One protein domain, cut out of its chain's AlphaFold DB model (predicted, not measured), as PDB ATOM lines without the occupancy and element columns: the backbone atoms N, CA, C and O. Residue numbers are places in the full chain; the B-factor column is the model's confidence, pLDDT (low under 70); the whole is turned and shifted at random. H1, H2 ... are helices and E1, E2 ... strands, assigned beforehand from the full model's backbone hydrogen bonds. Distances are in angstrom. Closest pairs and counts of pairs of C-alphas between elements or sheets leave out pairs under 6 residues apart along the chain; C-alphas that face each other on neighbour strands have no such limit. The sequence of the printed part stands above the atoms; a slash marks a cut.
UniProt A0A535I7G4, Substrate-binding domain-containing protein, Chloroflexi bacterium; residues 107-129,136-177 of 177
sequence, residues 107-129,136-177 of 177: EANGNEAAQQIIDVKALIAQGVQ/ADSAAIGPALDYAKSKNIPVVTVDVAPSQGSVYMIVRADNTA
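What this domain is: This is residues 107 to 129 and 136 to 177 of the 177 residues of the protein "Substrate-binding domain-containing protein" of Chloroflexi bacterium (UniProt A0A535I7G4). Two helices, H1 and H2, lie side by side and run the same way, and a small two-stranded ribbon, E1 and E2, lies to one side of the pair, with E1 nearer to the helices than E2. The chain turns back after H2 into E1, the link from E1 to E2 swings out toward H2 before it returns to the ribbon, and the last residues, 174 to 177, trail off beyond E2. The printed part has 65 residues, with two named helices and two named strands in the order H1, H2, E1, E2; the sheet's order is E1, E2, all parallel. The class is mixed, helices and strands, though under half of the residues are in named elements. The whole is compact, with a radius of gyration of the C-alphas of 12.1 A, and only just flat, with spans of 39 by 29 by 16 A.

How they stand to each other: H1, residues 112 to 125, and H2, residues 142 to 150, touch, with 9 pairs of C-alphas within 8 A. Their closest C-alphas are those of Ile 117 and Ala 144, 4.8 A apart. They run the same way at a shallow tilt of 13 degrees. In both H1 and H2 every O i to N i+4 pair is within hydrogen-bond range. The closest C-alphas of H2 and E1, residues 155 to 158, are those of Leu 145 and Val 155, 7.1 A apart. E1 and E2, residues 169 to 173, are parallel neighbours, with 4 degrees between their directions. C-alphas 157 and 170 face each other at 4.9 A. N 157 and O 169, at 3.0 A, and N 171 and O 157, at 2.9 A, are within hydrogen-bond range. H1 is apart from E1 and from E2, and H2 is apart from E2.

Where its parts are: H1 begins at C-alpha 112, (39.035, -3.875, 6.716), and is 19.8 A long from first to last C-alpha. H2 begins at C-alpha 142, (51.877, -1.354, 6.238), and is 12.2 A long. E1 has 4 residues and is 9.7 A long. E2 is 13.5 A long and ends at C-alpha 173, (46.139, -2.786, -13.892).

The domain as a whole: The two C-alphas farthest apart are those of Gln 126 and Ala 177, 39.5 A. Residues 130 to 135 are cut out, and C-alphas 129 and 136 are 21.8 A apart across the cut, which lies in the link from H1 to H2. Of the links that are printed whole, H2 to E1 is tight and E1 to E2, with 10 residues, is short. The mean pLDDT of the printed part is 93.4, and residues 176 to 177 are under 70. Ala 177 is the chain's last residue.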
ATOM      1  N   GLU A 107      34.411  -9.874   7.986       83.94
ATOM      2  CA  GLU A 107      34.661  -9.920   9.438       83.94
ATOM      3  C   GLU A 107      34.955  -8.533  10.044       83.94
ATOM      4  O   GLU A 107      34.823  -8.328  11.250       83.94
ATOM      5  N   ALA A 108      35.319  -7.557   9.210       86.38
ATOM      6  CA  ALA A 108      35.926  -6.299   9.631       86.38
ATOM      7  C   ALA A 108      35.002  -5.277  10.309       86.38
ATOM      8  O   ALA A 108      35.512  -4.336  10.918       86.38
ATOM      9  N   ASN A 109      33.677  -5.389  10.161       86.19
ATOM     10  CA  ASN A 109      32.708  -4.396  10.655       86.19
ATOM     11  C   ASN A 109      33.088  -2.931  10.312       86.19
ATOM     12  O   ASN A 109      32.965  -2.039  11.151       86.19
ATOM     13  N   GLY A 110      33.576  -2.686   9.089       89.56
ATOM     14  CA  GLY A 110      34.001  -1.362   8.610       89.56
ATOM     15  C   GLY A 110      35.453  -0.974   8.926       89.56
ATOM     16  O   GLY A 110      35.816   0.190   8.770       89.56
ATOM     17  N   ASN A 111      36.281  -1.912   9.398       93.38
ATOM     18  CA  ASN A 111      37.721  -1.714   9.590       93.38
ATOM     19  C   ASN A 111      38.551  -2.799   8.885       93.38
ATOM     20  O   ASN A 111      39.228  -3.625   9.507       93.38
ATOM     21  N   GLU A 112      38.456  -2.828   7.558       96.38
ATOM     22  CA  GLU A 112      39.035  -3.875   6.716       96.38
ATOM     23  C   GLU A 112      40.555  -3.953   6.861       96.38
ATOM     24  O   GLU A 112      41.104  -5.048   6.948       96.38
ATOM     25  N   ALA A 113      41.244  -2.813   6.968       95.00
ATOM     26  CA  ALA A 113      42.695  -2.796   7.143       95.00
ATOM     27  C   ALA A 113      43.135  -3.466   8.458       95.00
ATOM     28  O   ALA A 113      44.097  -4.236   8.464       95.00
ATOM     29  N   ALA A 114      42.418  -3.233   9.567       96.19
ATOM     30  CA  ALA A 114      42.716  -3.912  10.829       96.19
ATOM     31  C   ALA A 114      42.456  -5.421  10.739       96.19
ATOM     32  O   ALA A 114      43.270  -6.210  11.224       96.19
ATOM     33  N   GLN A 115      41.373  -5.825  10.071       97.81
ATOM     34  CA  GLN A 115      41.077  -7.238   9.843       97.81
ATOM     35  C   GLN A 115      42.162  -7.915   8.996       97.81
ATOM     36  O   GLN A 115      42.623  -8.999   9.348       97.81
ATOM     37  N   GLN A 116      42.678  -7.253   7.956       97.81
ATOM     38  CA  GLN A 116      43.771  -7.801   7.144       97.81
ATOM     39  C   GLN A 116      45.052  -8.047   7.955       97.81
ATOM     40  O   GLN A 116      45.766  -9.015   7.695       97.81
ATOM     41  N   ILE A 117      45.336  -7.233   8.979       97.56
ATOM     42  CA  ILE A 117      46.459  -7.487   9.899       97.56
ATOM     43  C   ILE A 117      46.234  -8.786  10.692       97.56
ATOM     44  O   ILE A 117      47.186  -9.539  10.922       97.56
ATOM     45  N   ILE A 118      44.997  -9.054  11.116       97.81
ATOM     46  CA  ILE A 118      44.620 -10.277  11.840       97.81
ATOM     47  C   ILE A 118      44.732 -11.491  10.911       97.81
ATOM     48  O   ILE A 118      45.396 -12.469  11.265       97.81
ATOM     49  N   ASP A 119      44.172 -11.399   9.706       98.25
ATOM     50  CA  ASP A 119      44.174 -12.477   8.715       98.25
ATOM     51  C   ASP A 119      45.594 -12.871   8.298       98.25
ATOM     52  O   ASP A 119      45.933 -14.056   8.276       98.25
ATOM     53  N   VAL A 120      46.468 -11.889   8.048       98.31
ATOM     54  CA  VAL A 120      47.882 -12.133   7.727       98.31
ATOM     55  C   VAL A 120      48.589 -12.870   8.862       98.31
ATOM     56  O   VAL A 120      49.296 -13.849   8.616       98.31
ATOM     57  N   LYS A 121      48.386 -12.447  10.116       98.12
ATOM     58  CA  LYS A 121      48.972 -13.130  11.280       98.12
ATOM     59  C   LYS A 121      48.463 -14.564  11.408       98.12
ATOM     60  O   LYS A 121      49.262 -15.457  11.684       98.12
ATOM     61  N   ALA A 122      47.169 -14.787  11.182       98.12
ATOM     62  CA  ALA A 122      46.563 -16.112  11.238       98.12
ATOM     63  C   ALA A 122      47.125 -17.045  10.155       98.12
ATOM     64  O   ALA A 122      47.526 -18.165  10.463       98.12
ATOM     65  N   LEU A 123      47.226 -16.577   8.909       98.44
ATOM     66  CA  LEU A 123      47.783 -17.357   7.798       98.44
ATOM     67  C   LEU A 123      49.267 -17.681   8.014       98.44
ATOM     68  O   LEU A 123      49.693 -18.816   7.811       98.44
ATOM     69  N   ILE A 124      50.058 -16.719   8.498       97.94
ATOM     70  CA  ILE A 124      51.462 -16.964   8.860       97.94
ATOM     71  C   ILE A 124      51.565 -18.002   9.981       97.94
ATOM     72  O   ILE A 124      52.397 -18.904   9.900       97.94
ATOM     73  N   ALA A 125      50.703 -17.932  10.997       97.75
ATOM     74  CA  ALA A 125      50.652 -18.942  12.053       97.75
ATOM     75  C   ALA A 125      50.247 -20.336  11.529       97.75
ATOM     76  O   ALA A 125      50.670 -21.342  12.090       97.75
ATOM     77  N   GLN A 126      49.487 -20.403  10.431       97.62
ATOM     78  CA  GLN A 126      49.155 -21.642   9.713       97.62
ATOM     79  C   GLN A 126      50.294 -22.163   8.816       97.62
ATOM     80  O   GLN A 126      50.144 -23.211   8.188       97.62
ATOM     81  N   GLY A 127      51.439 -21.474   8.763       96.31
ATOM     82  CA  GLY A 127      52.633 -21.943   8.059       96.31
ATOM     83  C   GLY A 127      52.640 -21.669   6.554       96.31
ATOM     84  O   GLY A 127      53.267 -22.418   5.803       96.31
ATOM     85  N   VAL A 128      51.954 -20.618   6.090       98.06
ATOM     86  CA  VAL A 128      52.108 -20.170   4.695       98.06
ATOM     87  C   VAL A 128      53.541 -19.724   4.425       98.06
ATOM     88  O   VAL A 128      54.207 -19.147   5.283       98.06
ATOM     89  N   GLN A 129      54.004 -19.986   3.211       97.81
ATOM     90  CA  GLN A 129      55.352 -19.682   2.735       97.81
ATOM     91  C   GLN A 129      55.391 -18.390   1.909       97.81
ATOM     92  O   GLN A 129      56.461 -17.825   1.717       97.81
ATOM     93  N   ALA A 136      43.202  -3.325   1.569       96.00
ATOM     94  CA  ALA A 136      41.985  -2.545   1.775       96.00
ATOM     95  C   ALA A 136      42.255  -1.038   1.743       96.00
ATOM     96  O   ALA A 136      41.475  -0.257   1.209       96.00
ATOM     97  N   ASP A 137      43.399  -0.648   2.302       96.38
ATOM     98  CA  ASP A 137      43.903   0.715   2.311       96.38
ATOM     99  C   ASP A 137      45.410   0.684   2.042       96.38
ATOM    100  O   ASP A 137      46.150  -0.127   2.610       96.38
ATOM    101  N   SER A 138      45.875   1.560   1.150       96.06
ATOM    102  CA  SER A 138      47.268   1.559   0.693       96.06
ATOM    103  C   SER A 138      48.264   1.882   1.809       96.06
ATOM    104  O   SER A 138      49.387   1.380   1.779       96.06
ATOM    105  N   ALA A 139      47.882   2.702   2.790       96.00
ATOM    106  CA  ALA A 139      48.749   3.081   3.898       96.00
ATOM    107  C   ALA A 139      48.574   2.136   5.092       96.00
ATOM    108  O   ALA A 139      49.561   1.615   5.618       96.00
ATOM    109  N   ALA A 140      47.339   1.878   5.518       96.94
ATOM    110  CA  ALA A 140      47.050   1.139   6.744       96.94
ATOM    111  C   ALA A 140      47.424  -0.353   6.674       96.94
ATOM    112  O   ALA A 140      47.529  -0.997   7.715       96.94
ATOM    113  N   ILE A 141      47.704  -0.895   5.482       97.69
ATOM    114  CA  ILE A 141      48.221  -2.263   5.318       97.69
ATOM    115  C   ILE A 141      49.677  -2.437   5.787       97.69
ATOM    116  O   ILE A 141      50.105  -3.560   6.057       97.69
ATOM    117  N   GLY A 142      50.443  -1.344   5.909       97.25
ATOM    118  CA  GLY A 142      51.877  -1.354   6.238       97.25
ATOM    119  C   GLY A 142      52.271  -2.295   7.389       97.25
ATOM    120  O   GLY A 142      53.137  -3.146   7.187       97.25
ATOM    121  N   PRO A 143      51.598  -2.247   8.558       97.31
ATOM    122  CA  PRO A 143      51.889  -3.144   9.677       97.31
ATOM    123  C   PRO A 143      51.762  -4.642   9.357       97.31
ATOM    124  O   PRO A 143      52.511  -5.449   9.910       97.31
ATOM    125  N   ALA A 144      50.841  -5.041   8.471       97.94
ATOM    126  CA  ALA A 144      50.716  -6.435   8.041       97.94
ATOM    127  C   ALA A 144      51.910  -6.859   7.169       97.94
ATOM    128  O   ALA A 144      52.462  -7.947   7.352       97.94
ATOM    129  N   LEU A 145      52.339  -5.976   6.260       98.19
ATOM    130  CA  LEU A 145      53.481  -6.201   5.369       98.19
ATOM    131  C   LEU A 145      54.796  -6.290   6.148       98.19
ATOM    132  O   LEU A 145      55.601  -7.194   5.921       98.19
ATOM    133  N   ASP A 146      54.994  -5.396   7.115       96.62
ATOM    134  CA  ASP A 146      56.179  -5.406   7.973       96.62
ATOM    135  C   ASP A 146      56.210  -6.644   8.874       96.62
ATOM    136  O   ASP A 146      57.271  -7.248   9.066       96.62
ATOM    137  N   TYR A 147      55.047  -7.094   9.364       97.50
ATOM    138  CA  TYR A 147      54.952  -8.358  10.087       97.50
ATOM    139  C   TYR A 147      55.343  -9.549   9.200       97.50
ATOM    140  O   TYR A 147      56.191 -10.343   9.609       97.50
ATOM    141  N   ALA A 148      54.806  -9.650   7.980       98.06
ATOM    142  CA  ALA A 148      55.171 -10.709   7.035       98.06
ATOM    143  C   ALA A 148      56.676 -10.710   6.723       98.06
ATOM    144  O   ALA A 148      57.334 -11.752   6.809       98.06
ATOM    145  N   LYS A 149      57.260  -9.527   6.491       96.56
ATOM    146  CA  LYS A 149      58.706  -9.371   6.303       96.56
ATOM    147  C   LYS A 149      59.509  -9.827   7.515       96.56
ATOM    148  O   LYS A 149      60.500 -10.529   7.341       96.56
ATOM    149  N   SER A 150      59.084  -9.488   8.734       96.56
ATOM    150  CA  SER A 150      59.761  -9.932   9.965       96.56
ATOM    151  C   SER A 150      59.801 -11.461  10.113       96.56
ATOM    152  O   SER A 150      60.616 -11.998  10.863       96.56
ATOM    153  N   LYS A 151      58.926 -12.167   9.387       97.50
ATOM    154  CA  LYS A 151      58.838 -13.629   9.321       97.50
ATOM    155  C   LYS A 151      59.477 -14.217   8.062       97.50
ATOM    156  O   LYS A 151      59.403 -15.423   7.870       97.50
ATOM    157  N   ASN A 152      60.132 -13.392   7.241       96.38
ATOM    158  CA  ASN A 152      60.697 -13.761   5.940       96.38
ATOM    159  C   ASN A 152      59.662 -14.356   4.970       96.38
ATOM    160  O   ASN A 152      60.006 -15.189   4.134       96.38
ATOM    161  N   ILE A 153      58.403 -13.920   5.066       97.38
ATOM    162  CA  ILE A 153      57.334 -14.335   4.158       97.38
ATOM    163  C   ILE A 153      57.198 -13.281   3.049       97.38
ATOM    164  O   ILE A 153      56.834 -12.138   3.344       97.38
ATOM    165  N   PRO A 154      57.507 -13.610   1.780       97.12
ATOM    166  CA  PRO A 154      57.322 -12.689   0.667       97.12
ATOM    167  C   PRO A 154      55.834 -12.409   0.436       97.12
ATOM    168  O   PRO A 154      54.994 -13.310   0.484       97.12
ATOM    169  N   VAL A 155      55.526 -11.146   0.144       98.25
ATOM    170  CA  VAL A 155      54.164 -10.682  -0.137       98.25
ATOM    171  C   VAL A 155      54.068 -10.169  -1.567       98.25
ATOM    172  O   VAL A 155      54.854  -9.308  -1.968       98.25
ATOM    173  N   VAL A 156      53.083 -10.655  -2.315       97.62
ATOM    174  CA  VAL A 156      52.645 -10.064  -3.581       97.62
ATOM    175  C   VAL A 156      51.364  -9.286  -3.323       97.62
ATOM    176  O   VAL A 156      50.385  -9.854  -2.844       97.62
ATOM    177  N   THR A 157      51.352  -7.992  -3.640       97.31
ATOM    178  CA  THR A 157      50.112  -7.210  -3.580       97.31
ATOM    179  C   THR A 157      49.447  -7.141  -4.940       97.31
ATOM    180  O   THR A 157      50.121  -6.844  -5.932       97.31
ATOM    181  N   VAL A 158      48.136  -7.365  -4.979       95.56
ATOM    182  CA  VAL A 158      47.332  -7.345  -6.201       95.56
ATOM    183  C   VAL A 158      46.322  -6.201  -6.193       95.56
ATOM    184  O   VAL A 158      45.736  -5.897  -5.152       95.56
ATOM    185  N   ASP A 159      46.099  -5.602  -7.366       93.25
ATOM    186  CA  ASP A 159      45.120  -4.532  -7.644       93.25
ATOM    187  C   ASP A 159      45.403  -3.181  -6.941       93.25
ATOM    188  O   ASP A 159      45.657  -2.174  -7.612       93.25
ATOM    189  N   VAL A 160      45.487  -3.159  -5.609       92.38
ATOM    190  CA  VAL A 160      45.861  -1.984  -4.809       92.38
ATOM    191  C   VAL A 160      47.348  -2.058  -4.458       92.38
ATOM    192  O   VAL A 160      47.831  -3.039  -3.893       92.38
ATOM    193  N   ALA A 161      48.102  -1.008  -4.793       92.88
ATOM    194  CA  ALA A 161      49.501  -0.893  -4.386       92.88
ATOM    195  C   ALA A 161      49.594  -0.286  -2.978       92.88
ATOM    196  O   ALA A 161      48.952   0.737  -2.737       92.88
ATOM    197  N   PRO A 162      50.413  -0.836  -2.072       94.75
ATOM    198  CA  PRO A 162      50.675  -0.188  -0.799       94.75
ATOM    199  C   PRO A 162      51.527   1.075  -0.997       94.75
ATOM    200  O   PRO A 162      52.384   1.129  -1.883       94.75
ATOM    201  N   SER A 163      51.317   2.086  -0.157       94.50
ATOM    202  CA  SER A 163      52.146   3.298  -0.109       94.50
ATOM    203  C   SER A 163      53.348   3.154   0.829       94.50
ATOM    204  O   SER A 163      54.292   3.935   0.742       94.50
ATOM    205  N   GLN A 164      53.326   2.147   1.707       91.31
ATOM    206  CA  GLN A 164      54.373   1.845   2.679       91.31
ATOM    207  C   GLN A 164      54.423   0.350   3.012       91.31
ATOM    208  O   GLN A 164      53.541  -0.416   2.635       91.31
ATOM    209  N   GLY A 165      55.447  -0.063   3.756       87.25
ATOM    210  CA  GLY A 165      55.704  -1.471   4.048       87.25
ATOM    211  C   GLY A 165      56.440  -2.179   2.910       87.25
ATOM    212  O   GLY A 165      56.664  -1.632   1.828       87.25
ATOM    213  N   SER A 166      56.893  -3.402   3.177       87.19
ATOM    214  CA  SER A 166      57.730  -4.159   2.237       87.19
ATOM    215  C   SER A 166      56.949  -5.236   1.492       87.19
ATOM    216  O   SER A 166      56.313  -6.088   2.105       87.19
ATOM    217  N   VAL A 167      57.079  -5.249   0.167       94.50
ATOM    218  CA  VAL A 167      56.491  -6.264  -0.718       94.50
ATOM    219  C   VAL A 167      57.555  -6.849  -1.639       94.50
ATOM    220  O   VAL A 167      58.554  -6.198  -1.924       94.50
ATOM    221  N   TYR A 168      57.340  -8.078  -2.100       94.38
ATOM    222  CA  TYR A 168      58.152  -8.724  -3.134       94.38
ATOM    223  C   TYR A 168      57.808  -8.157  -4.516       94.38
ATOM    224  O   TYR A 168      58.683  -7.822  -5.316       94.38
ATOM    225  N   MET A 169      56.510  -8.048  -4.800       93.94
ATOM    226  CA  MET A 169      55.998  -7.652  -6.106       93.94
ATOM    227  C   MET A 169      54.632  -6.987  -5.973       93.94
ATOM    228  O   MET A 169      53.838  -7.338  -5.103       93.94
ATOM    229  N   ILE A 170      54.361  -6.047  -6.871       94.56
ATOM    230  CA  ILE A 170      53.052  -5.420  -7.051       94.56
ATOM    231  C   ILE A 170      52.533  -5.819  -8.432       94.56
ATOM    232  O   ILE A 170      53.251  -5.636  -9.419       94.56
ATOM    233  N   VAL A 171      51.307  -6.338  -8.499       93.56
ATOM    234  CA  VAL A 171      50.621  -6.721  -9.743       93.56
ATOM    235  C   VAL A 171      49.288  -5.989  -9.820       93.56
ATOM    236  O   VAL A 171      48.374  -6.266  -9.049       93.56
ATOM    237  N   ARG A 172      49.143  -5.036 -10.736       90.06
ATOM    238  CA  ARG A 172      47.888  -4.281 -10.878       90.06
ATOM    239  C   ARG A 172      47.670  -3.793 -12.298       90.06
ATOM    240  O   ARG A 172      48.629  -3.655 -13.051       90.06
ATOM    241  N   ALA A 173      46.424  -3.502 -12.655       86.25
ATOM    242  CA  ALA A 173      46.139  -2.786 -13.892       86.25
ATOM    243  C   ALA A 173      46.685  -1.348 -13.815       86.25
ATOM    244  O   ALA A 173      46.635  -0.707 -12.758       86.25
ATOM    245  N   ASP A 174      47.201  -0.854 -14.939       80.12
ATOM    246  CA  ASP A 174      47.538   0.552 -15.138       80.12
ATOM    247  C   ASP A 174      46.242   1.343 -15.323       80.12
ATOM    248  O   ASP A 174      45.642   1.358 -16.399       80.12
ATOM    249  N   ASN A 175      45.751   1.930 -14.237       70.62
ATOM    250  CA  ASN A 175      44.551   2.746 -14.271       70.62
ATOM    251  C   ASN A 175      44.957   4.220 -14.376       70.62
ATOM    252  O   ASN A 175      45.074   4.911 -13.364       70.62
ATOM    253  N   THR A 176      45.221   4.689 -15.597       61.62
ATOM    254  CA  THR A 176      45.365   6.120 -15.884       61.62
ATOM    255  C   THR A 176      43.966   6.725 -16.016       61.62
ATOM    256  O   THR A 176      43.276   6.453 -17.003       61.62
ATOM    257  N   ALA A 177      43.535   7.489 -15.012       53.62
ATOM    258  CA  ALA A 177      42.370   8.368 -15.120       53.62
ATOM    259  C   ALA A 177      42.744   9.674 -15.831       53.62
ATOM    260  O   ALA A 177      43.883  10.148 -15.611       53.62
TER     261      ALA A 177